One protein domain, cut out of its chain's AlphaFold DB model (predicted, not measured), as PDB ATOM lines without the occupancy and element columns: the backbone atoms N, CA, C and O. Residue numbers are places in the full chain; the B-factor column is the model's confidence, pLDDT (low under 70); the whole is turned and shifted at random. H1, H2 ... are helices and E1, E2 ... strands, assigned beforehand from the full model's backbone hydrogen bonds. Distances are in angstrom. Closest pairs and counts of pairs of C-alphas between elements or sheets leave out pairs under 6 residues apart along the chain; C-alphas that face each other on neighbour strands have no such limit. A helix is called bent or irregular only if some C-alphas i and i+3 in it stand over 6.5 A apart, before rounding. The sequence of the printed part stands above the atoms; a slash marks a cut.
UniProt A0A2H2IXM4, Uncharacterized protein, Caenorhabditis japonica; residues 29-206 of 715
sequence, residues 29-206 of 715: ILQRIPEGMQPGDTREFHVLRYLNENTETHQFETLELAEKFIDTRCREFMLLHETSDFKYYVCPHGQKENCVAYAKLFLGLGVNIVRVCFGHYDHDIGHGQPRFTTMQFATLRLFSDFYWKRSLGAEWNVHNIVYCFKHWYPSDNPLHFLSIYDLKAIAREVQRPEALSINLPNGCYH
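Overview. This is residues 29 to 206 of the 715 residues of an uncharacterized protein of Caenorhabditis japonica (UniProt A0A2H2IXM4). A twisted sheet of five strands, with H2 packed along one face, makes one lobe; H4, H5, H6 and H7 cluster as a second lobe beyond the sheet's E1 edge. H1 sits at one end of the sheet, and residues 204 to 205, near the end of the printed part, pair with E1. The printed part has 178 residues with seven named helices and five named strands, in the order H1 E1 H2 E2 E3 H3 E4 E5 H4 H5 H6 H7. The sheet's order is E1 E5 E4 E3 E2, antiparallel throughout, and the class is mixed, helices and strands. The whole is compact, with a radius of gyration of the C-alphas of 16.1 A, and spans 43 by 41 by 31 A.

Along the chain. The strands are E1, residues 56 to 60; E2, 78 to 82; E3, 86 to 90; E4, 102 to 106; and E5, 112 to 117, 16.9 A long. H1, residues 43 to 53, begins at C-alpha 43 (161.352, 106.128, 74.824) and, like H2, residues 63 to 73, is 15.3 A long. H3 is residues 92 to 95, irregular but only just, with C-alphas 92 and 95 6.51 A apart. H4, residues 134 to 147, is 19.8 A long, and H5, residues 154 to 168, is 21.2 A. H6 is residues 174 to 177; H7, residues 180 to 186, ends at C-alpha 186 (137.198, 118.041, 74.466).

Arrangement. Edge strand E1 pairs with E5 through N 58 and O 114, 2.8 A. E5 and E4, a hairpin, have N 104 and O 115 at 2.8 A. E4 and E3 have N 89 and O 103 at 2.8 A; E3 and edge strand E2, also a hairpin, have N 80 and O 88 at 2.8 A. H2 is on one face, giving two layers, helix and sheet, at a height over the sheet of 8.5 A; it runs along the strands, at 5 degrees to E5 on the local plane. H1 with residues 50 to 53 and H3 with residues 92 to 94 only graze the sheet. H2 touches H6, closest at the C-alphas of Thr 72 and Pro 174, 6.0 A. H5 is the hub: its residues 162 to 168 touch H6, with the C-alphas of Lys 166 and His 176 closest at 4.0 A. H5 only just touches H4, with 3 pairs of C-alphas within 8 A, closest Ser 144 and Ile 161, 7.2 A, at a steep tilt of 52 degrees, opposite ways. Every O i to N i+4 pair is within hydrogen-bond range in H1, H2, H4 and H5, and 2 of 3 in H7; H3 and H6 are too short for such a pair.

Size, cuts and confidence. The C-alphas farthest apart, those of Gly 40 and Pro 170, are 47.0 A apart. The printed part has no cut, and the link from E5 to H4, 16 residues, is long. Mean pLDDT of the printed part is 77.3; 36 residues are under 70, among them 29 to 39 and 120 to 135.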
ATOM      1  N   ILE A  29     143.073 113.967  64.470       45.94
ATOM      2  CA  ILE A  29     142.595 112.687  65.041       45.94
ATOM      3  C   ILE A  29     143.592 112.188  66.099       45.94
ATOM      4  O   ILE A  29     143.213 111.579  67.100       45.94
ATOM      5  N   LEU A  30     144.863 112.510  65.858       48.66
ATOM      6  CA  LEU A  30     145.997 112.175  66.679       48.66
ATOM      7  C   LEU A  30     146.059 113.068  67.923       48.66
ATOM      8  O   LEU A  30     146.093 114.292  67.820       48.66
ATOM      9  N   GLN A  31     146.096 112.435  69.094       54.12
ATOM     10  CA  GLN A  31     146.282 113.090  70.381       54.12
ATOM     11  C   GLN A  31     147.780 113.225  70.672       54.12
ATOM     12  O   GLN A  31     148.506 112.222  70.679       54.12
ATOM     13  N   ARG A  32     148.238 114.453  70.951       54.12
ATOM     14  CA  ARG A  32     149.636 114.685  71.323       54.12
ATOM     15  C   ARG A  32     149.933 113.980  72.643       54.12
ATOM     16  O   ARG A  32     149.331 114.280  73.677       54.12
ATOM     17  N   ILE A  33     150.865 113.040  72.590       57.22
ATOM     18  CA  ILE A  33     151.487 112.403  73.739       57.22
ATOM     19  C   ILE A  33     152.156 113.525  74.532       57.22
ATOM     20  O   ILE A  33     152.957 114.265  73.956       57.22
ATOM     21  N   PRO A  34     151.828 113.700  75.823       56.91
ATOM     22  CA  PRO A  34     152.467 114.722  76.632       56.91
ATOM     23  C   PRO A  34     153.985 114.541  76.616       56.91
ATOM     24  O   PRO A  34     154.481 113.451  76.898       56.91
ATOM     25  N   GLU A  35     154.720 115.616  76.336       51.59
ATOM     26  CA  GLU A  35     156.170 115.672  76.536       51.59
ATOM     27  C   GLU A  35     156.444 115.620  78.045       51.59
ATOM     28  O   GLU A  35     156.481 116.631  78.742       51.59
ATOM     29  N   GLY A  36     156.507 114.392  78.560       51.62
ATOM     30  CA  GLY A  36     156.399 114.083  79.984       51.62
ATOM     31  C   GLY A  36     156.898 112.677  80.309       51.62
ATOM     32  O   GLY A  36     156.293 111.965  81.114       51.62
ATOM     33  N   MET A  37     157.992 112.266  79.662       60.97
ATOM     34  CA  MET A  37     158.802 111.137  80.123       60.97
ATOM     35  C   MET A  37     159.255 111.408  81.561       60.97
ATOM     36  O   MET A  37     159.768 112.486  81.860       60.97
ATOM     37  N   GLN A  38     159.071 110.437  82.454       67.50
ATOM     38  CA  GLN A  38     159.626 110.526  83.803       67.50
ATOM     39  C   GLN A  38     161.159 110.436  83.733       67.50
ATOM     40  O   GLN A  38     161.687 109.789  82.823       67.50
ATOM     41  N   PRO A  39     161.906 111.038  84.675       63.66
ATOM     42  CA  PRO A  39     163.356 110.889  84.729       63.66
ATOM     43  C   PRO A  39     163.757 109.407  84.817       63.66
ATOM     44  O   PRO A  39     163.527 108.755  85.832       63.66
ATOM     45  N   GLY A  40     164.348 108.878  83.742       71.81
ATOM     46  CA  GLY A  40     164.726 107.463  83.620       71.81
ATOM     47  C   GLY A  40     163.764 106.576  82.815       71.81
ATOM     48  O   GLY A  40     164.119 105.430  82.553       71.81
ATOM     49  N   ASP A  41     162.603 107.076  82.365       75.88
ATOM     50  CA  ASP A  41     161.815 106.397  81.324       75.88
ATOM     51  C   ASP A  41     162.677 106.271  80.050       75.88
ATOM     52  O   ASP A  41     163.271 107.256  79.601       75.88
ATOM     53  N   THR A  42     162.709 105.094  79.413       80.81
ATOM     54  CA  THR A  42     163.156 105.009  78.011       80.81
ATOM     55  C   THR A  42     162.017 105.418  77.082       80.81
ATOM     56  O   THR A  42     160.840 105.378  77.457       80.81
ATOM     57  N   ARG A  43     162.350 105.787  75.843       73.44
ATOM     58  CA  ARG A  43     161.352 106.128  74.824       73.44
ATOM     59  C   ARG A  43     160.385 104.969  74.583       73.44
ATOM     60  O   ARG A  43     159.183 105.180  74.521       73.44
ATOM     61  N   GLU A  44     160.900 103.748  74.501       77.62
ATOM     62  CA  GLU A  44     160.139 102.523  74.241       77.62
ATOM     63  C   GLU A  44     159.195 102.208  75.404       77.62
ATOM     64  O   GLU A  44     158.031 101.877  75.186       77.62
ATOM     65  N   PHE A  45     159.662 102.362  76.647       79.56
ATOM     66  CA  PHE A  45     158.824 102.183  77.831       79.56
ATOM     67  C   PHE A  45     157.711 103.239  77.905       79.56
ATOM     68  O   PHE A  45     156.560 102.915  78.197       79.56
ATOM     69  N   HIS A  46     158.031 104.492  77.576       73.44
ATOM     70  CA  HIS A  46     157.061 105.581  77.533       73.44
ATOM     71  C   HIS A  46     156.025 105.400  76.406       73.44
ATOM     72  O   HIS A  46     154.832 105.588  76.649       73.44
ATOM     73  N   VAL A  47     156.452 104.940  75.221       76.50
ATOM     74  CA  VAL A  47     155.576 104.502  74.118       76.50
ATOM     75  C   VAL A  47     154.640 103.396  74.597       76.50
ATOM     76  O   VAL A  47     153.430 103.525  74.447       76.50
ATOM     77  N   LEU A  48     155.165 102.329  75.206       78.25
ATOM     78  CA  LEU A  48     154.365 101.195  75.679       78.25
ATOM     79  C   LEU A  48     153.350 101.605  76.755       78.25
ATOM     80  O   LEU A  48     152.198 101.175  76.700       78.25
ATOM     81  N   ARG A  49     153.742 102.471  77.701       75.75
ATOM     82  CA  ARG A  49     152.823 103.050  78.691       75.75
ATOM     83  C   ARG A  49     151.703 103.831  78.001       75.75
ATOM     84  O   ARG A  49     150.533 103.551  78.250       75.75
ATOM     85  N   TYR A  50     152.051 104.732  77.082       74.50
ATOM     86  CA  TYR A  50     151.061 105.524  76.359       74.50
ATOM     87  C   TYR A  50     150.132 104.656  75.500       74.50
ATOM     88  O   TYR A  50     148.927 104.885  75.506       74.50
ATOM     89  N   LEU A  51     150.655 103.638  74.809       77.38
ATOM     90  CA  LEU A  51     149.857 102.687  74.032       77.38
ATOM     91  C   LEU A  51     148.871 101.907  74.912       77.38
ATOM     92  O   LEU A  51     147.757 101.651  74.468       77.38
ATOM     93  N   ASN A  52     149.233 101.552  76.146       75.62
ATOM     94  CA  ASN A  52     148.317 100.878  77.073       75.62
ATOM     95  C   ASN A  52     147.216 101.812  77.605       75.62
ATOM     96  O   ASN A  52     146.075 101.387  77.762       75.62
ATOM     97  N   GLU A  53     147.538 103.081  77.860       74.25
ATOM     98  CA  GLU A  53     146.580 104.110  78.300       74.25
ATOM     99  C   GLU A  53     145.687 104.626  77.152       74.25
ATOM    100  O   GLU A  53     144.563 105.086  77.375       74.25
ATOM    101  N   ASN A  54     146.193 104.556  75.916       74.44
ATOM    102  CA  ASN A  54     145.618 105.173  74.722       74.44
ATOM    103  C   ASN A  54     145.533 104.195  73.530       74.44
ATOM    104  O   ASN A  54     145.697 104.601  72.380       74.44
ATOM    105  N   THR A  55     145.203 102.929  73.800       82.88
ATOM    106  CA  THR A  55     144.575 102.030  72.817       82.88
ATOM    107  C   THR A  55     143.121 101.781  73.212       82.88
ATOM    108  O   THR A  55     142.863 101.249  74.290       82.88
ATOM    109  N   GLU A  56     142.183 102.072  72.315       85.06
ATOM    110  CA  GLU A  56     140.788 101.647  72.429       85.06
ATOM    111  C   GLU A  56     140.578 100.304  71.732       85.06
ATOM    112  O   GLU A  56     141.243  99.964  70.751       85.06
ATOM    113  N   THR A  57     139.603  99.552  72.228       87.88
ATOM    114  CA  THR A  57     139.041  98.389  71.542       87.88
ATOM    115  C   THR A  57     137.647  98.773  71.052       87.88
ATOM    116  O   THR A  57     136.874  99.363  71.799       87.88
ATOM    117  N   HIS A  58     137.311  98.444  69.812       88.50
ATOM    118  CA  HIS A  58     135.987  98.633  69.227       88.50
ATOM    119  C   HIS A  58     135.471  97.279  68.747       88.50
ATOM    120  O   HIS A  58     136.186  96.560  68.047       88.50
ATOM    121  N   GLN A  59     134.238  96.933  69.110       87.31
ATOM    122  CA  GLN A  59     133.592  95.687  68.696       87.31
ATOM    123  C   GLN A  59     132.435  95.979  67.738       87.31
ATOM    124  O   GLN A  59     131.597  96.841  68.011       87.31
ATOM    125  N   PHE A  60     132.369  95.235  66.635       87.19
ATOM    126  CA  PHE A  60     131.382  95.385  65.569       87.19
ATOM    127  C   PHE A  60     130.642  94.065  65.315       87.19
ATOM    128  O   PHE A  60     131.186  92.976  65.498       87.19
ATOM    129  N   GLU A  61     129.397  94.164  64.851       84.44
ATOM    130  CA  GLU A  61     128.582  92.995  64.485       84.44
ATOM    131  C   GLU A  61     129.054  92.327  63.199       84.44
ATOM    132  O   GLU A  61     129.075  91.102  63.121       84.44
ATOM    133  N   THR A  62     129.480  93.113  62.209       88.56
ATOM    134  CA  THR A  62     129.968  92.608  60.922       88.56
ATOM    135  C   THR A  62     131.391  93.078  60.650       88.56
ATOM    136  O   THR A  62     131.817  94.139  61.119       88.56
ATOM    137  N   LEU A  63     132.120  92.291  59.856       90.50
ATOM    138  CA  LEU A  63     133.442  92.659  59.352       90.50
ATOM    139  C   LEU A  63     133.364  93.951  58.524       90.50
ATOM    140  O   LEU A  63     134.188  94.840  58.694       90.50
ATOM    141  N   GLU A  64     132.308  94.096  57.723       90.94
ATOM    142  CA  GLU A  64     132.031  95.277  56.898       90.94
ATOM    143  C   GLU A  64     131.929  96.569  57.726       90.94
ATOM    144  O   GLU A  64     132.445  97.607  57.318       90.94
ATOM    145  N   LEU A  65     131.296  96.531  58.908       88.62
ATOM    146  CA  LEU A  65     131.230  97.692  59.805       88.62
ATOM    147  C   LEU A  65     132.590  98.005  60.446       88.62
ATOM    148  O   LEU A  65     132.905  99.178  60.648       88.62
ATOM    149  N   ALA A  66     133.394  96.979  60.736       91.75
ATOM    150  CA  ALA A  66     134.746  97.135  61.264       91.75
ATOM    151  C   ALA A  66     135.712  97.723  60.215       91.75
ATOM    152  O   ALA A  66     136.499  98.614  60.527       91.75
ATOM    153  N   GLU A  67     135.614  97.284  58.959       92.31
ATOM    154  CA  GLU A  67     136.361  97.857  57.835       92.31
ATOM    155  C   GLU A  67     135.882  99.286  57.537       92.31
ATOM    156  O   GLU A  67     136.702 100.198  57.455       92.31
ATOM    157  N   LYS A  68     134.565  99.541  57.538       91.31
ATOM    158  CA  LYS A  68     134.015 100.895  57.360       91.31
ATOM    159  C   LYS A  68     134.438 101.870  58.467       91.31
ATOM    160  O   LYS A  68     134.634 103.055  58.187       91.31
ATOM    161  N   PHE A  69     134.614 101.404  59.706       90.75
ATOM    162  CA  PHE A  69     135.222 102.201  60.777       90.75
ATOM    163  C   PHE A  69     136.647 102.633  60.404       90.75
ATOM    164  O   PHE A  69     136.973 103.814  60.527       90.75
ATOM    165  N   ILE A  70     137.476 101.707  59.908       90.50
ATOM    166  CA  ILE A  70     138.857 101.988  59.485       90.50
ATOM    167  C   ILE A  70     138.856 102.965  58.301       90.50
ATOM    168  O   ILE A  70     139.517 103.999  58.381       90.50
ATOM    169  N   ASP A  71     138.033 102.738  57.278       89.00
ATOM    170  CA  ASP A  71     137.913 103.630  56.114       89.00
ATOM    171  C   ASP A  71     137.441 105.049  56.477       89.00
ATOM    172  O   ASP A  71     137.810 106.024  55.818       89.00
ATOM    173  N   THR A  72     136.626 105.189  57.529       86.38
ATOM    174  CA  THR A  72     136.053 106.479  57.954       86.38
ATOM    175  C   THR A  72     136.941 107.221  58.961       86.38
ATOM    176  O   THR A  72     137.026 108.448  58.917       86.38
ATOM    177  N   ARG A  73     137.583 106.506  59.897       84.56
ATOM    178  CA  ARG A  73     138.334 107.084  61.034       84.56
ATOM    179  C   ARG A  73     139.848 106.976  60.898       84.56
ATOM    180  O   ARG A  73     140.560 107.741  61.533       84.56
ATOM    181  N   CYS A  74     140.334 106.059  60.069       84.25
ATOM    182  CA  CYS A  74     141.751 105.784  59.837       84.25
ATOM    183  C   CYS A  74     142.089 105.871  58.336       84.25
ATOM    184  O   CYS A  74     143.002 105.198  57.874       84.25
ATOM    185  N   ARG A  75     141.348 106.682  57.562       82.50
ATOM    186  CA  ARG A  75     141.303 106.655  56.086       82.50
ATOM    187  C   ARG A  75     142.660 106.667  55.373       82.50
ATOM    188  O   ARG A  75     142.792 106.070  54.311       82.50
ATOM    189  N   GLU A  76     143.642 107.389  55.907       79.56
ATOM    190  CA  GLU A  76     144.978 107.495  55.293       79.56
ATOM    191  C   GLU A  76     145.992 106.502  55.888       79.56
ATOM    192  O   GLU A  76     147.158 106.520  55.498       79.56
ATOM    193  N   PHE A  77     145.593 105.664  56.852       86.44
ATOM    194  CA  PHE A  77     146.479 104.664  57.445       86.44
ATOM    195  C   PHE A  77     146.782 103.588  56.401       86.44
ATOM    196  O   PHE A  77     145.890 103.029  55.764       86.44
ATOM    197  N   MET A  78     148.062 103.274  56.242       89.00
ATOM    198  CA  MET A  78     148.528 102.302  55.265       89.00
ATOM    199  C   MET A  78     148.508 100.903  55.878       89.00
ATOM    200  O   MET A  78     149.011 100.701  56.986       89.00
ATOM    201  N   LEU A  79     147.961  99.928  55.149       92.81
ATOM    202  CA  LEU A  79     148.054  98.515  55.510       92.81
ATOM    203  C   LEU A  79     149.527  98.077  55.457       92.81
ATOM    204  O   LEU A  79     150.148  98.109  54.397       92.81
ATOM    205  N   LEU A  80     150.082  97.688  56.606       91.12
ATOM    206  CA  LEU A  80     151.476  97.263  56.746       91.12
ATOM    207  C   LEU A  80     151.609  95.737  56.708       91.12
ATOM    208  O   LEU A  80     152.516  95.205  56.070       91.12
ATOM    209  N   HIS A  81     150.700  95.033  57.388       90.62
ATOM    210  CA  HIS A  81     150.688  93.573  57.464       90.62
ATOM    211  C   HIS A  81     149.263  93.028  57.379       90.62
ATOM    212  O   HIS A  81     148.361  93.524  58.052       90.62
ATOM    213  N   GLU A  82     149.088  91.960  56.609       94.81
ATOM    214  CA  GLU A  82     147.858  91.174  56.532       94.81
ATOM    215  C   GLU A  82     148.204  89.695  56.725       94.81
ATOM    216  O   GLU A  82     149.201  89.195  56.204       94.81
ATOM    217  N   THR A  83     147.404  89.019  57.542       93.06
ATOM    218  CA  THR A  83     147.542  87.611  57.928       93.06
ATOM    219  C   THR A  83     146.148  86.986  58.004       93.06
ATOM    220  O   THR A  83     145.151  87.704  57.951       93.06
ATOM    221  N   SER A  84     146.054  85.668  58.195       90.25
ATOM    222  CA  SER A  84     144.780  84.997  58.501       90.25
ATOM    223  C   SER A  84     144.079  85.548  59.749       90.25
ATOM    224  O   SER A  84     142.856  85.468  59.846       90.25
ATOM    225  N   ASP A  85     144.848  86.115  60.682       90.56
ATOM    226  CA  ASP A  85     144.405  86.401  62.049       90.56
ATOM    227  C   ASP A  85     144.185  87.905  62.285       90.56
ATOM    228  O   ASP A  85     143.512  88.303  63.239       90.56
ATOM    229  N   PHE A  86     144.772  88.772  61.451       94.81
ATOM    230  CA  PHE A  86     144.604  90.224  61.533       94.81
ATOM    231  C   PHE A  86     145.062  90.988  60.279       94.81
ATOM    232  O   PHE A  86     145.995  90.576  59.582       94.81
ATOM    233  N   LYS A  87     144.492  92.187  60.099       95.38
ATOM    234  CA  LYS A  87     145.026  93.282  59.271       95.38
ATOM    235  C   LYS A  87     145.572  94.384  60.186       95.38
ATOM    236  O   LYS A  87     144.910  94.777  61.148       95.38
ATOM    237  N   TYR A  88     146.784  94.867  59.922       94.50
ATOM    238  CA  TYR A  88     147.470  95.886  60.721       94.50
ATOM    239  C   TYR A  88     147.799  97.112  59.870       94.50
ATOM    240  O   TYR A  88     148.629  97.049  58.960       94.50
ATOM    241  N   TYR A  89     147.151  98.223  60.196       92.31
ATOM    242  CA  TYR A  89     147.267  99.514  59.535       92.31
ATOM    243  C   TYR A  89     148.055 100.473  60.426       92.31
ATOM    244  O   TYR A  89     147.821 100.535  61.633       92.31
ATOM    245  N   VAL A  90     148.948 101.262  59.838       88.00
ATOM    246  CA  VAL A  90     149.730 102.286  60.545       88.00
ATOM    247  C   VAL A  90     149.476 103.657  59.943       88.00
ATOM    248  O   VAL A  90     149.299 103.788  58.731       88.00
ATOM    249  N   CYS A  91     149.489 104.701  60.770       82.19
ATOM    250  CA  CYS A  91     149.528 106.070  60.267       82.19
ATOM    251  C   CYS A  91     150.719 106.227  59.294       82.19
ATOM    252  O   CYS A  91     151.799 105.706  59.588       82.19
ATOM    253  N   PRO A  92     150.591 106.947  58.162       73.81
ATOM    254  CA  PRO A  92     151.705 107.137  57.228       73.81
ATOM    255  C   PRO A  92     152.890 107.866  57.876       73.81
ATOM    256  O   PRO A  92     154.045 107.630  57.525       73.81
ATOM    257  N   HIS A  93     152.624 108.678  58.901       70.19
ATOM    258  CA  HIS A  93     153.650 109.305  59.727       70.19
ATOM    259  C   HIS A  93     154.269 108.371  60.777       70.19
ATOM    260  O   HIS A  93     155.279 108.745  61.359       70.19
ATOM    261  N   GLY A  94     153.746 107.155  60.978       59.09
ATOM    262  CA  GLY A  94     154.302 106.121  61.866       59.09
ATOM    263  C   GLY A  94     155.653 105.550  61.422       59.09
ATOM    264  O   GLY A  94     156.318 104.875  62.199       59.09
ATOM    265  N   GLN A  95     156.101 105.849  60.195       59.38
ATOM    266  CA  GLN A  95     157.497 105.629  59.792       59.38
ATOM    267  C   GLN A  95     158.462 106.637  60.437       59.38
ATOM    268  O   GLN A  95     159.651 106.356  60.564       59.38
ATOM    269  N   LYS A  96     157.965 107.808  60.857       61.75
ATOM    270  CA  LYS A  96     158.697 108.700  61.756       61.75
ATOM    271  C   LYS A  96     158.502 108.149  63.164       61.75
ATOM    272  O   LYS A  96     157.370 107.962  63.600       61.75
ATOM    273  N   GLU A  97     159.592 107.981  63.905       58.81
ATOM    274  CA  GLU A  97     159.609 107.434  65.276       58.81
ATOM    275  C   GLU A  97     158.682 108.180  66.271       58.81
ATOM    276  O   GLU A  97     158.466 107.745  67.404       58.81
ATOM    277  N   ASN A  98     158.177 109.352  65.877       66.56
ATOM    278  CA  ASN A  98     157.330 110.236  66.665       66.56
ATOM    279  C   ASN A  98     155.827 109.905  66.562       66.56
ATOM    280  O   ASN A  98     155.052 110.516  67.288       66.56
ATOM    281  N   CYS A  99     155.369 108.979  65.711       74.56
ATOM    282  CA  CYS A  99     153.948 108.610  65.634       74.56
ATOM    283  C   CYS A  99     153.736 107.127  65.964       74.56
ATOM    284  O   CYS A  99     154.386 106.259  65.393       74.56
ATOM    285  N   VAL A 100     152.810 106.843  66.886       79.00
ATOM    286  CA  VAL A 100     152.508 105.482  67.373       79.00
ATOM    287  C   VAL A 100     151.092 105.035  67.002       79.00
ATOM    288  O   VAL A 100     150.609 104.016  67.487       79.00
ATOM    289  N   ALA A 101     150.407 105.811  66.159       82.44
ATOM    290  CA  ALA A 101     149.026 105.570  65.787       82.44
ATOM    291  C   ALA A 101     148.881 104.401  64.802       82.44
ATOM    292  O   ALA A 101     149.547 104.341  63.762       82.44
ATOM    293  N   TYR A 102     147.974 103.486  65.134       89.06
ATOM    294  CA  TYR A 102     147.707 102.261  64.386       89.06
ATOM    295  C   TYR A 102     146.232 101.865  64.497       89.06
ATOM    296  O   TYR A 102     145.545 102.245  65.446       89.06
ATOM    297  N   ALA A 103     145.767 101.043  63.561       92.44
ATOM    298  CA  ALA A 103     144.523 100.293  63.675       92.44
ATOM    299  C   ALA A 103     144.803  98.810  63.398       92.44
ATOM    300  O   ALA A 103     145.462  98.462  62.422       92.44
ATOM    301  N   LYS A 104     144.321  97.919  64.263       94.38
ATOM    302  CA  LYS A 104     144.457  96.467  64.128       94.38
ATOM    303  C   LYS A 104     143.078  95.826  64.092       94.38
ATOM    304  O   LYS A 104     142.428  95.724  65.128       94.38
ATOM    305  N   LEU A 105     142.667  95.375  62.913       95.50
ATOM    306  CA  LEU A 105     141.472  94.562  62.716       95.50
ATOM    307  C   LEU A 105     141.831  93.098  62.968       95.50
ATOM    308  O   LEU A 105     142.700  92.560  62.287       95.50
ATOM    309  N   PHE A 106     141.181  92.460  63.933       92.44
ATOM    310  CA  PHE A 106     141.326  91.030  64.189       92.44
ATOM    311  C   PHE A 106     140.349  90.239  63.315       92.44
ATOM    312  O   PHE A 106     139.184  90.609  63.179       92.44
ATOM    313  N   LEU A 107     140.838  89.145  62.739       89.44
ATOM    314  CA  LEU A 107     140.105  88.230  61.871       89.44
ATOM    315  C   LEU A 107     139.966  86.865  62.566       89.44
ATOM    316  O   LEU A 107     140.721  86.540  63.479       89.44
ATOM    317  N   GLY A 108     138.978  86.064  62.164       79.56
ATOM    318  CA  GLY A 108     138.836  84.672  62.621       79.56
ATOM    319  C   GLY A 108     138.404  84.455  64.082       79.56
ATOM    320  O   GLY A 108     138.127  83.320  64.455       79.56
ATOM    321  N   LEU A 109     138.271  85.502  64.907       78.94
ATOM    322  CA  LEU A 109     137.910  85.385  66.334       78.94
ATOM    323  C   LEU A 109     136.422  85.081  66.613       78.94
ATOM    324  O   LEU A 109     136.022  85.019  67.772       78.94
ATOM    325  N   GLY A 110     135.570  84.983  65.587       76.75
ATOM    326  CA  GLY A 110     134.105  84.910  65.738       76.75
ATOM    327  C   GLY A 110     133.437  86.229  66.166       76.75
ATOM    328  O   GLY A 110     132.216  86.338  66.135       76.75
ATOM    329  N   VAL A 111     134.230  87.248  66.508       80.69
ATOM    330  CA  VAL A 111     133.815  88.623  66.811       80.69
ATOM    331  C   VAL A 111     134.690  89.603  66.032       80.69
ATOM    332  O   VAL A 111     135.904  89.416  65.937       80.69
ATOM    333  N   ASN A 112     134.094  90.660  65.475       87.44
ATOM    334  CA  ASN A 112     134.825  91.642  64.673       87.44
ATOM    335  C   ASN A 112     135.367  92.734  65.597       87.44
ATOM    336  O   ASN A 112     134.603  93.546  66.122       87.44
ATOM    337  N   ILE A 113     136.680  92.731  65.833       90.62
ATOM    338  CA  ILE A 113     137.335  93.639  66.780       90.62
ATOM    339  C   ILE A 113     138.363  94.500  66.049       90.62
ATOM    340  O   ILE A 113     139.251  93.975  65.379       90.62
ATOM    341  N   VAL A 114     138.298  95.817  66.250       92.12
ATOM    342  CA  VAL A 114     139.358  96.762  65.874       92.12
ATOM    343  C   VAL A 114     139.986  97.312  67.146       92.12
ATOM    344  O   VAL A 114     139.291  97.896  67.972       92.12
ATOM    345  N   ARG A 115     141.301  97.168  67.318       91.38
ATOM    346  CA  ARG A 115     142.053  97.935  68.325       91.38
ATOM    347  C   ARG A 115     142.713  99.125  67.655       91.38
ATOM    348  O   ARG A 115     143.396  98.937  66.653       91.38
ATOM    349  N   VAL A 116     142.506 100.325  68.180       88.62
ATOM    350  CA  VAL A 116     142.975 101.571  67.566       88.62
ATOM    351  C   VAL A 116     143.716 102.431  68.579       88.62
ATOM    352  O   VAL A 116     143.311 102.542  69.734       88.62
ATOM    353  N   CYS A 117     144.806 103.046  68.139       85.62
ATOM    354  CA  CYS A 117     145.532 104.067  68.876       85.62
ATOM    355  C   CYS A 117     145.703 105.284  67.968       85.62
ATOM    356  O   CYS A 117     146.084 105.141  66.806       85.62
ATOM    357  N   PHE A 118     145.482 106.481  68.510       76.88
ATOM    358  CA  PHE A 118     145.704 107.747  67.811       76.88
ATOM    359  C   PHE A 118     146.855 108.563  68.443       76.88
ATOM    360  O   PHE A 118     146.817 109.784  68.467       76.88
ATOM    361  N   GLY A 119     147.884 107.922  69.007       71.81
ATOM    362  CA  GLY A 119     148.990 108.625  69.675       71.81
ATOM    363  C   GLY A 119     150.051 109.217  68.735       71.81
ATOM    364  O   GLY A 119     150.486 108.564  67.782       71.81
ATOM    365  N   HIS A 120     150.558 110.413  69.049       67.75
ATOM    366  CA  HIS A 120     151.779 110.966  68.440       67.75
ATOM    367  C   HIS A 120     152.570 111.869  69.403       67.75
ATOM    368  O   HIS A 120     151.984 112.639  70.143       67.75
ATOM    369  N   TYR A 121     153.899 111.848  69.364       57.00
ATOM    370  CA  TYR A 121     154.759 112.812  70.065       57.00
ATOM    371  C   TYR A 121     154.786 114.166  69.358       57.00
ATOM    372  O   TYR A 121     154.567 115.211  69.965       57.00
ATOM    373  N   ASP A 122     155.035 114.126  68.053       54.38
ATOM    374  CA  ASP A 122     155.337 115.302  67.249       54.38
ATOM    375  C   ASP A 122     154.814 115.062  65.834       54.38
ATOM    376  O   ASP A 122     155.387 114.325  65.028       54.38
ATOM    377  N   HIS A 123     153.623 115.600  65.604       55.75
ATOM    378  CA  HIS A 123     152.949 115.589  64.321       55.75
ATOM    379  C   HIS A 123     152.730 117.047  63.979       55.75
ATOM    380  O   HIS A 123     152.163 117.790  64.784       55.75
ATOM    381  N   ASP A 124     153.199 117.455  62.807       51.88
ATOM    382  CA  ASP A 124     153.005 118.821  62.357       51.88
ATOM    383  C   ASP A 124     151.498 119.101  62.271       51.88
ATOM    384  O   ASP A 124     150.743 118.352  61.641       51.88
ATOM    385  N   ILE A 125     151.074 120.176  62.934       48.97
ATOM    386  CA  ILE A 125     149.688 120.646  62.989       48.97
ATOM    387  C   ILE A 125     149.203 121.002  61.575       48.97
ATOM    388  O   ILE A 125     148.040 120.780  61.259       48.97
ATOM    389  N   GLY A 126     150.096 121.477  60.694       48.53
ATOM    390  CA  GLY A 126     149.791 121.736  59.282       48.53
ATOM    391  C   GLY A 126     149.606 120.476  58.426       48.53
ATOM    392  O   GLY A 126     149.078 120.566  57.323       48.53
ATOM    393  N   HIS A 127     150.006 119.307  58.935       47.22
ATOM    394  CA  HIS A 127     149.846 118.003  58.283       47.22
ATOM    395  C   HIS A 127     148.852 117.089  59.024       47.22
ATOM    396  O   HIS A 127     148.658 115.941  58.627       47.22
ATOM    397  N   GLY A 128     148.240 117.563  60.117       45.56
ATOM    398  CA  GLY A 128     147.296 116.808  60.938       45.56
ATOM    399  C   GLY A 128     146.026 116.425  60.181       45.56
ATOM    400  O   GLY A 128     145.372 117.282  59.595       45.56
ATOM    401  N   GLN A 129     145.629 115.150  60.246       47.59
ATOM    402  CA  GLN A 129     144.311 114.710  59.772       47.59
ATOM    403  C   GLN A 129     143.217 115.385  60.608       47.59
ATOM    404  O   GLN A 129     143.102 115.023  61.783       47.59
ATOM    405  N   PRO A 130     142.401 116.314  60.068       54.53
ATOM    406  CA  PRO A 130     141.346 116.960  60.842       54.53
ATOM    407  C   PRO A 130     140.378 115.907  61.384       54.53
ATOM    408  O   PRO A 130     139.657 115.257  60.627       54.53
ATOM    409  N   ARG A 131     140.356 115.754  62.713       59.69
ATOM    410  CA  ARG A 131     139.574 114.751  63.455       59.69
ATOM    411  C   ARG A 131     138.097 114.757  63.092       59.69
ATOM    412  O   ARG A 131     137.439 113.716  63.026       59.69
ATOM    413  N   PHE A 132     137.622 115.981  62.921       63.53
ATOM    414  CA  PHE A 132     136.275 116.414  62.645       63.53
ATOM    415  C   PHE A 132     136.359 117.751  61.911       63.53
ATOM    416  O   PHE A 132     137.277 118.543  62.127       63.53
ATOM    417  N   THR A 133     135.357 118.047  61.090       64.19
ATOM    418  CA  THR A 133     135.087 119.437  60.706       64.19
ATOM    419  C   THR A 133     134.748 120.265  61.949       64.19
ATOM    420  O   THR A 133     134.214 119.738  62.928       64.19
ATOM    421  N   THR A 134     134.962 121.581  61.893       62.97
ATOM    422  CA  THR A 134     134.584 122.523  62.962       62.97
ATOM    423  C   THR A 134     133.144 122.321  63.450       62.97
ATOM    424  O   THR A 134     132.876 122.376  64.646       62.97
ATOM    425  N   MET A 135     132.217 122.012  62.536       65.44
ATOM    426  CA  MET A 135     130.811 121.751  62.856       65.44
ATOM    427  C   MET A 135     130.608 120.436  63.626       65.44
ATOM    428  O   MET A 135     129.841 120.391  64.586       65.44
ATOM    429  N   GLN A 136     131.303 119.363  63.239       71.81
ATOM    430  CA  GLN A 136     131.248 118.079  63.944       71.81
ATOM    431  C   GLN A 136     131.864 118.191  65.349       71.81
ATOM    432  O   GLN A 136     131.266 117.704  66.307       71.81
ATOM    433  N   PHE A 137     132.988 118.904  65.493       70.94
ATOM    434  CA  PHE A 137     133.602 119.194  66.794       70.94
ATOM    435  C   PHE A 137     132.664 120.022  67.686       70.94
ATOM    436  O   PHE A 137     132.403 119.651  68.830       70.94
ATOM    437  N   ALA A 138     132.085 121.104  67.153       67.25
ATOM    438  CA  ALA A 138     131.117 121.924  67.878       67.25
ATOM    439  C   ALA A 138     129.887 121.113  68.316       67.25
ATOM    440  O   ALA A 138     129.401 121.296  69.430       67.25
ATOM    441  N   THR A 139     129.422 120.178  67.480       77.62
ATOM    442  CA  THR A 139     128.303 119.284  67.811       77.62
ATOM    443  C   THR A 139     128.658 118.327  68.948       77.62
ATOM    444  O   THR A 139     127.871 118.168  69.880       77.62
ATOM    445  N   LEU A 140     129.854 117.730  68.912       79.88
ATOM    446  CA  LEU A 140     130.353 116.868  69.980       79.88
ATOM    447  C   LEU A 140     130.472 117.625  71.309       79.88
ATOM    448  O   LEU A 140     129.987 117.146  72.334       79.88
ATOM    449  N   ARG A 141     131.077 118.819  71.282       76.25
ATOM    450  CA  ARG A 141     131.242 119.702  72.443       76.25
ATOM    451  C   ARG A 141     129.894 120.078  73.055       76.25
ATOM    452  O   ARG A 141     129.688 119.873  74.248       76.25
ATOM    453  N   LEU A 142     128.975 120.577  72.226       75.19
ATOM    454  CA  LEU A 142     127.635 120.990  72.638       75.19
ATOM    455  C   LEU A 142     126.856 119.826  73.259       75.19
ATOM    456  O   LEU A 142     126.261 119.971  74.323       75.19
ATOM    457  N   PHE A 143     126.878 118.656  72.614       80.62
ATOM    458  CA  PHE A 143     126.156 117.500  73.127       80.62
ATOM    459  C   PHE A 143     126.766 116.941  74.411       80.62
ATOM    460  O   PHE A 143     126.027 116.567  75.319       80.62
ATOM    461  N   SER A 144     128.094 116.904  74.508       80.62
ATOM    462  CA  SER A 144     128.775 116.394  75.698       80.62
ATOM    463  C   SER A 144     128.482 117.257  76.919       80.62
ATOM    464  O   SER A 144     128.221 116.708  77.982       80.62
ATOM    465  N   ASP A 145     128.442 118.586  76.779       73.75
ATOM    466  CA  ASP A 145     128.085 119.471  77.893       73.75
ATOM    467  C   ASP A 145     126.621 119.278  78.340       73.75
ATOM    468  O   ASP A 145     126.364 119.111  79.533       73.75
ATOM    469  N   PHE A 146     125.674 119.186  77.393       74.56
ATOM    470  CA  PHE A 146     124.252 118.962  77.697       74.56
ATOM    471  C   PHE A 146     123.929 117.568  78.250       74.56
ATOM    472  O   PHE A 146     123.056 117.436  79.108       74.56
ATOM    473  N   TYR A 147     124.559 116.512  77.730       78.62
ATOM    474  CA  TYR A 147     124.188 115.138  78.069       78.62
ATOM    475  C   TYR A 147     124.878 114.622  79.338       78.62
ATOM    476  O   TYR A 147     124.391 113.661  79.925       78.62
ATOM    477  N   TRP A 148     125.985 115.227  79.785       82.62
ATOM    478  CA  TRP A 148     126.770 114.716  80.916       82.62
ATOM    479  C   TRP A 148     125.999 114.750  82.245       82.62
ATOM    480  O   TRP A 148     125.955 115.762  82.950       82.62
ATOM    481  N   LYS A 149     125.403 113.616  82.624       79.44
ATOM    482  CA  LYS A 149     124.581 113.506  83.832       79.44
ATOM    483  C   LYS A 149     125.472 113.304  85.047       79.44
ATOM    484  O   LYS A 149     126.145 112.282  85.156       79.44
ATOM    485  N   ARG A 150     125.392 114.222  86.016       76.12
ATOM    486  CA  ARG A 150     126.075 114.108  87.323       76.12
ATOM    487  C   ARG A 150     125.658 112.870  88.134       76.12
ATOM    488  O   ARG A 150     126.388 112.463  89.025       76.12
ATOM    489  N   SER A 151     124.487 112.299  87.848       79.19
ATOM    490  CA  SER A 151     123.964 111.083  88.488       79.19
ATOM    491  C   SER A 151     124.453 109.777  87.850       79.19
ATOM    492  O   SER A 151     124.161 108.707  88.379       79.19
ATOM    493  N   LEU A 152     125.173 109.841  86.725       79.88
ATOM    494  CA  LEU A 152     125.790 108.687  86.076       79.88
ATOM    495  C   LEU A 152     127.311 108.763  86.205       79.88
ATOM    496  O   LEU A 152     127.898 109.844  86.167       79.88
ATOM    497  N   GLY A 153     127.955 107.599  86.309       81.38
ATOM    498  CA  GLY A 153     129.411 107.508  86.230       81.38
ATOM    499  C   GLY A 153     129.934 108.036  84.890       81.38
ATOM    500  O   GLY A 153     129.251 107.958  83.866       81.38
ATOM    501  N   ALA A 154     131.160 108.555  84.888       83.75
ATOM    502  CA  ALA A 154     131.789 109.143  83.706       83.75
ATOM    503  C   ALA A 154     131.844 108.154  82.515       83.75
ATOM    504  O   ALA A 154     131.515 108.518  81.388       83.75
ATOM    505  N   GLU A 155     132.136 106.878  82.789       83.25
ATOM    506  CA  GLU A 155     132.060 105.752  81.840       83.25
ATOM    507  C   GLU A 155     130.670 105.595  81.204       83.25
ATOM    508  O   GLU A 155     130.546 105.485  79.985       83.25
ATOM    509  N   TRP A 156     129.604 105.645  82.009       83.19
ATOM    510  CA  TRP A 156     128.223 105.544  81.527       83.19
ATOM    511  C   TRP A 156     127.810 106.754  80.689       83.19
ATOM    512  O   TRP A 156     127.094 106.591  79.701       83.19
ATOM    513  N   ASN A 157     128.269 107.960  81.035       85.75
ATOM    514  CA  ASN A 157     128.069 109.138  80.191       85.75
ATOM    515  C   ASN A 157     128.743 108.945  78.822       85.75
ATOM    516  O   ASN A 157     128.088 109.145  77.802       85.75
ATOM    517  N   VAL A 158     129.993 108.469  78.783       83.06
ATOM    518  CA  VAL A 158     130.698 108.155  77.527       83.06
ATOM    519  C   VAL A 158     129.964 107.102  76.695       83.06
ATOM    520  O   VAL A 158     129.669 107.361  75.529       83.06
ATOM    521  N   HIS A 159     129.628 105.945  77.277       81.81
ATOM    522  CA  HIS A 159     128.930 104.874  76.558       81.81
ATOM    523  C   HIS A 159     127.608 105.360  75.953       81.81
ATOM    524  O   HIS A 159     127.328 105.088  74.785       81.81
ATOM    525  N   ASN A 160     126.825 106.129  76.714       82.62
ATOM    526  CA  ASN A 160     125.567 106.693  76.232       82.62
ATOM    527  C   ASN A 160     125.774 107.729  75.115       82.62
ATOM    528  O   ASN A 160     125.014 107.725  74.149       82.62
ATOM    529  N   ILE A 161     126.796 108.590  75.202       85.75
ATOM    530  CA  ILE A 161     127.095 109.580  74.155       85.75
ATOM    531  C   ILE A 161     127.501 108.882  72.848       85.75
ATOM    532  O   ILE A 161     126.934 109.192  71.796       85.75
ATOM    533  N   VAL A 162     128.409 107.901  72.913       84.12
ATOM    534  CA  VAL A 162     128.826 107.082  71.758       84.12
ATOM    535  C   VAL A 162     127.625 106.356  71.142       84.12
ATOM    536  O   VAL A 162     127.421 106.419  69.929       84.12
ATOM    537  N   TYR A 163     126.778 105.740  71.973       83.00
ATOM    538  CA  TYR A 163     125.555 105.068  71.531       83.00
ATOM    539  C   TYR A 163     124.574 106.028  70.833       83.00
ATOM    540  O   TYR A 163     124.105 105.741  69.731       83.00
ATOM    541  N   CYS A 164     124.293 107.196  71.422       82.75
ATOM    542  CA  CYS A 164     123.427 108.211  70.816       82.75
ATOM    543  C   CYS A 164     123.951 108.667  69.450       82.75
ATOM    544  O   CYS A 164     123.201 108.666  68.474       82.75
ATOM    545  N   PHE A 165     125.238 109.006  69.357       85.44
ATOM    546  CA  PHE A 165     125.850 109.507  68.125       85.44
ATOM    547  C   PHE A 165     125.778 108.480  66.995       85.44
ATOM    548  O   PHE A 165     125.326 108.790  65.891       85.44
ATOM    549  N   LYS A 166     126.095 107.224  67.301       82.69
ATOM    550  CA  LYS A 166     125.938 106.103  66.380       82.69
ATOM    551  C   LYS A 166     124.504 105.954  65.838       82.69
ATOM    552  O   LYS A 166     124.318 105.650  64.664       82.69
ATOM    553  N   HIS A 167     123.478 106.181  66.659       80.69
ATOM    554  CA  HIS A 167     122.079 106.094  66.222       80.69
ATOM    555  C   HIS A 167     121.552 107.347  65.503       80.69
ATOM    556  O   HIS A 167     120.515 107.277  64.842       80.69
ATOM    557  N   TRP A 168     122.231 108.490  65.615       81.38
ATOM    558  CA  TRP A 168     121.820 109.748  64.976       81.38
ATOM    559  C   TRP A 168     122.498 110.008  63.638       81.38
ATOM    560  O   TRP A 168     121.909 110.659  62.772       81.38
ATOM    561  N   TYR A 169     123.712 109.495  63.467       82.69
ATOM    562  CA  TYR A 169     124.500 109.667  62.260       82.69
ATOM    563  C   TYR A 169     124.512 108.388  61.412       82.69
ATOM    564  O   TYR A 169     124.597 107.291  61.961       82.69
ATOM    565  N   PRO A 170     124.432 108.498  60.074       81.56
ATOM    566  CA  PRO A 170     124.619 107.356  59.185       81.56
ATOM    567  C   PRO A 170     126.081 106.882  59.225       81.56
ATOM    568  O   PRO A 170     126.984 107.656  59.538       81.56
ATOM    569  N   SER A 171     126.326 105.605  58.914       81.69
ATOM    570  CA  SER A 171     127.636 104.962  59.118       81.69
ATOM    571  C   SER A 171     128.746 105.402  58.158       81.69
ATOM    572  O   SER A 171     129.842 104.865  58.211       81.69
ATOM    573  N   ASP A 172     128.480 106.328  57.241       81.94
ATOM    574  CA  ASP A 172     129.463 107.054  56.424       81.94
ATOM    575  C   ASP A 172     129.919 108.382  57.067       81.94
ATOM    576  O   ASP A 172     130.874 109.004  56.606       81.94
ATOM    577  N   ASN A 173     129.270 108.827  58.147       82.75
ATOM    578  CA  ASN A 173     129.649 110.031  58.878       82.75
ATOM    579  C   ASN A 173     130.639 109.692  60.012       82.75
ATOM    580  O   ASN A 173     130.325 108.840  60.846       82.75
ATOM    581  N   PRO A 174     131.777 110.404  60.143       82.44
ATOM    582  CA  PRO A 174     132.728 110.218  61.244       82.44
ATOM    583  C   PRO A 174     132.120 110.238  62.653       82.44
ATOM    584  O   PRO A 174     132.638 109.559  63.536       82.44
ATOM    585  N   LEU A 175     131.019 110.967  62.872       84.25
ATOM    586  CA  LEU A 175     130.330 111.005  64.167       84.25
ATOM    587  C   LEU A 175     129.597 109.699  64.518       84.25
ATOM    588  O   LEU A 175     129.364 109.456  65.695       84.25
ATOM    589  N   HIS A 176     129.270 108.834  63.553       86.44
ATOM    590  CA  HIS A 176     128.706 107.506  63.840       86.44
ATOM    591  C   HIS A 176     129.707 106.606  64.584       86.44
ATOM    592  O   HIS A 176     129.333 105.769  65.404       86.44
ATOM    593  N   PHE A 177     130.996 106.802  64.304       86.94
ATOM    594  CA  PHE A 177     132.120 106.054  64.859       86.94
ATOM    595  C   PHE A 177     132.852 106.853  65.945       86.94
ATOM    596  O   PHE A 177     134.084 106.926  65.967       86.94
ATOM    597  N   LEU A 178     132.075 107.480  66.831       85.75
ATOM    598  CA  LEU A 178     132.610 108.202  67.977       85.75
ATOM    599  C   LEU A 178     133.370 107.246  68.917       85.75
ATOM    600  O   LEU A 178     132.898 106.153  69.219       85.75
ATOM    601  N   SER A 179     134.539 107.687  69.367       81.69
ATOM    602  CA  SER A 179     135.484 106.996  70.254       81.69
ATOM    603  C   SER A 179     135.614 107.741  71.584       81.69
ATOM    604  O   SER A 179     135.263 108.924  71.664       81.69
ATOM    605  N   ILE A 180     136.150 107.112  72.637       81.31
ATOM    606  CA  ILE A 180     136.397 107.853  73.881       81.31
ATOM    607  C   ILE A 180     137.526 108.890  73.725       81.31
ATOM    608  O   ILE A 180     137.451 109.940  74.362       81.31
ATOM    609  N   TYR A 181     138.478 108.725  72.797       78.00
ATOM    610  CA  TYR A 181     139.432 109.782  72.416       78.00
ATOM    611  C   TYR A 181     138.751 111.080  71.987       78.00
ATOM    612  O   TYR A 181     139.273 112.159  72.261       78.00
ATOM    613  N   ASP A 182     137.591 110.999  71.325       79.94
ATOM    614  CA  ASP A 182     136.862 112.190  70.883       79.94
ATOM    615  C   ASP A 182     136.377 113.006  72.086       79.94
ATOM    616  O   ASP A 182     136.510 114.228  72.113       79.94
ATOM    617  N   LEU A 183     135.894 112.314  73.120       81.50
ATOM    618  CA  LEU A 183     135.435 112.914  74.370       81.50
ATOM    619  C   LEU A 183     136.606 113.342  75.270       81.50
ATOM    620  O   LEU A 183     136.526 114.388  75.911       81.50
ATOM    621  N   LYS A 184     137.723 112.600  75.268       80.06
ATOM    622  CA  LYS A 184     138.968 112.971  75.964       80.06
ATOM    623  C   LYS A 184     139.571 114.265  75.426       80.06
ATOM    624  O   LYS A 184     140.009 115.086  76.227       80.06
ATOM    625  N   ALA A 185     139.573 114.470  74.107       73.94
ATOM    626  CA  ALA A 185     140.104 115.690  73.498       73.94
ATOM    627  C   ALA A 185     139.364 116.945  74.000       73.94
ATOM    628  O   ALA A 185     139.992 117.896  74.463       73.94
ATOM    629  N   ILE A 186     138.026 116.906  74.023       72.56
ATOM    630  CA  ILE A 186     137.198 118.041  74.466       72.56
ATOM    631  C   ILE A 186     137.011 118.135  75.988       72.56
ATOM    632  O   ILE A 186     136.503 119.145  76.474       72.56
ATOM    633  N   ALA A 187     137.410 117.115  76.756       76.50
ATOM    634  CA  ALA A 187     137.139 116.973  78.192       76.50
ATOM    635  C   ALA A 187     137.473 118.223  79.023       76.50
ATOM    636  O   ALA A 187     136.716 118.619  79.912       76.50
ATOM    637  N   ARG A 188     138.603 118.877  78.719       70.19
ATOM    638  CA  ARG A 188     139.019 120.116  79.398       70.19
ATOM    639  C   ARG A 188     138.141 121.310  79.018       70.19
ATOM    640  O   ARG A 188     137.828 122.120  79.884       70.19
ATOM    641  N   GLU A 189     137.715 121.403  77.759       66.94
ATOM    642  CA  GLU A 189     136.884 122.504  77.254       66.94
ATOM    643  C   GLU A 189     135.452 122.469  77.793       66.94
ATOM    644  O   GLU A 189     134.876 123.521  78.070       66.94
ATOM    645  N   VAL A 190     134.878 121.269  77.955       71.62
ATOM    646  CA  VAL A 190     133.542 121.070  78.551       71.62
ATOM    647  C   VAL A 190     133.568 121.014  80.082       71.62
ATOM    648  O   VAL A 190     132.554 120.720  80.708       71.62
ATOM    649  N   GLN A 191     134.718 121.291  80.711       76.62
ATOM    650  CA  GLN A 191     134.897 121.236  82.167       76.62
ATOM    651  C   GLN A 191     134.482 119.871  82.759       76.62
ATOM    652  O   GLN A 191     133.773 119.809  83.766       76.62
ATOM    653  N   ARG A 192     134.903 118.778  82.108       79.81
ATOM    654  CA  ARG A 192     134.755 117.381  82.558       79.81
ATOM    655  C   ARG A 192     136.126 116.687  82.612       79.81
ATOM    656  O   ARG A 192     136.380 115.762  81.835       79.81
ATOM    657  N   PRO A 193     137.067 117.143  83.466       79.94
ATOM    658  CA  PRO A 193     138.411 116.566  83.549       79.94
ATOM    659  C   PRO A 193     138.405 115.064  83.872       79.94
ATOM    660  O   PRO A 193     139.330 114.364  83.466       79.94
ATOM    661  N   GLU A 194     137.358 114.552  84.525       81.31
ATOM    662  CA  GLU A 194     137.164 113.128  84.803       81.31
ATOM    663  C   GLU A 194     137.127 112.258  83.534       81.31
ATOM    664  O   GLU A 194     137.513 111.090  83.582       81.31
ATOM    665  N   ALA A 195     136.741 112.825  82.381       76.94
ATOM    666  CA  ALA A 195     136.707 112.104  81.111       76.94
ATOM    667  C   ALA A 195     138.108 111.742  80.586       76.94
ATOM    668  O   ALA A 195     138.260 110.733  79.898       76.94
ATOM    669  N   LEU A 196     139.147 112.508  80.956       74.50
ATOM    670  CA  LEU A 196     140.542 112.235  80.575       74.50
ATOM    671  C   LEU A 196     141.032 110.890  81.126       74.50
ATOM    672  O   LEU A 196     141.741 110.158  80.437       74.50
ATOM    673  N   SER A 197     140.641 110.578  82.362       78.06
ATOM    674  CA  SER A 197     141.067 109.395  83.118       78.06
ATOM    675  C   SER A 197     140.281 108.121  82.813       78.06
ATOM    676  O   SER A 197     140.686 107.053  83.265       78.06
ATOM    677  N   ILE A 198     139.173 108.196  82.069       79.69
ATOM    678  CA  ILE A 198     138.376 107.002  81.766       79.69
ATOM    679  C   ILE A 198     139.192 106.047  80.889       79.69
ATOM    680  O   ILE A 198     139.750 106.438  79.859       79.69
ATOM    681  N   ASN A 199     139.192 104.773  81.257       74.69
ATOM    682  CA  ASN A 199     139.610 103.682  80.392       74.69
ATOM    683  C   ASN A 199     138.411 102.747  80.200       74.69
ATOM    684  O   ASN A 199     137.713 102.451  81.165       74.69
ATOM    685  N   LEU A 200     138.156 102.306  78.969       73.19
ATOM    686  CA  LEU A 200     137.078 101.369  78.655       73.19
ATOM    687  C   LEU A 200     137.709  99.996  78.387       73.19
ATOM    688  O   LEU A 200     138.014  99.694  77.233       73.19
ATOM    689  N   PRO A 201     137.932  99.151  79.415       62.38
ATOM    690  CA  PRO A 201     138.663  97.890  79.252       62.38
ATOM    691  C   PRO A 201     137.966  96.921  78.287       62.38
ATOM    692  O   PRO A 201     138.632  96.191  77.557       62.38
ATOM    693  N   ASN A 202     136.631  96.970  78.236       65.00
ATOM    694  CA  ASN A 202     135.803  96.188  77.313       65.00
ATOM    695  C   ASN A 202     135.593  96.884  75.951       65.00
ATOM    696  O   ASN A 202     134.996  96.301  75.050       65.00
ATOM    697  N   GLY A 203     136.080  98.117  75.791       72.06
ATOM    698  CA  GLY A 203     135.964  98.890  74.561       72.06
ATOM    699  C   GLY A 203     134.604  99.552  74.305       72.06
ATOM    700  O   GLY A 203     133.701  99.552  75.142       72.06
ATOM    701  N   CYS A 204     134.470 100.125  73.109       77.88
ATOM    702  CA  CYS A 204     133.239 100.706  72.578       77.88
ATOM    703  C   CYS A 204     132.494  99.675  71.708       77.88
ATOM    704  O   CYS A 204     133.031  99.187  70.709       77.88
ATOM    705  N   TYR A 205     131.241  99.358  72.048       77.12
ATOM    706  CA  TYR A 205     130.402  98.470  71.235       77.12
ATOM    707  C   TYR A 205     129.663  99.253  70.140       77.12
ATOM    708  O   TYR A 205     128.825 100.110  70.423       77.12
ATOM    709  N   HIS A 206     129.939  98.924  68.879       73.38
ATOM    710  CA  HIS A 206     129.337  99.537  67.692       73.38
ATOM    711  C   HIS A 206     128.298  98.632  67.005       73.38
ATOM    712  O   HIS A 206     127.892  98.908  65.878       73.38
TER     713      HIS A 206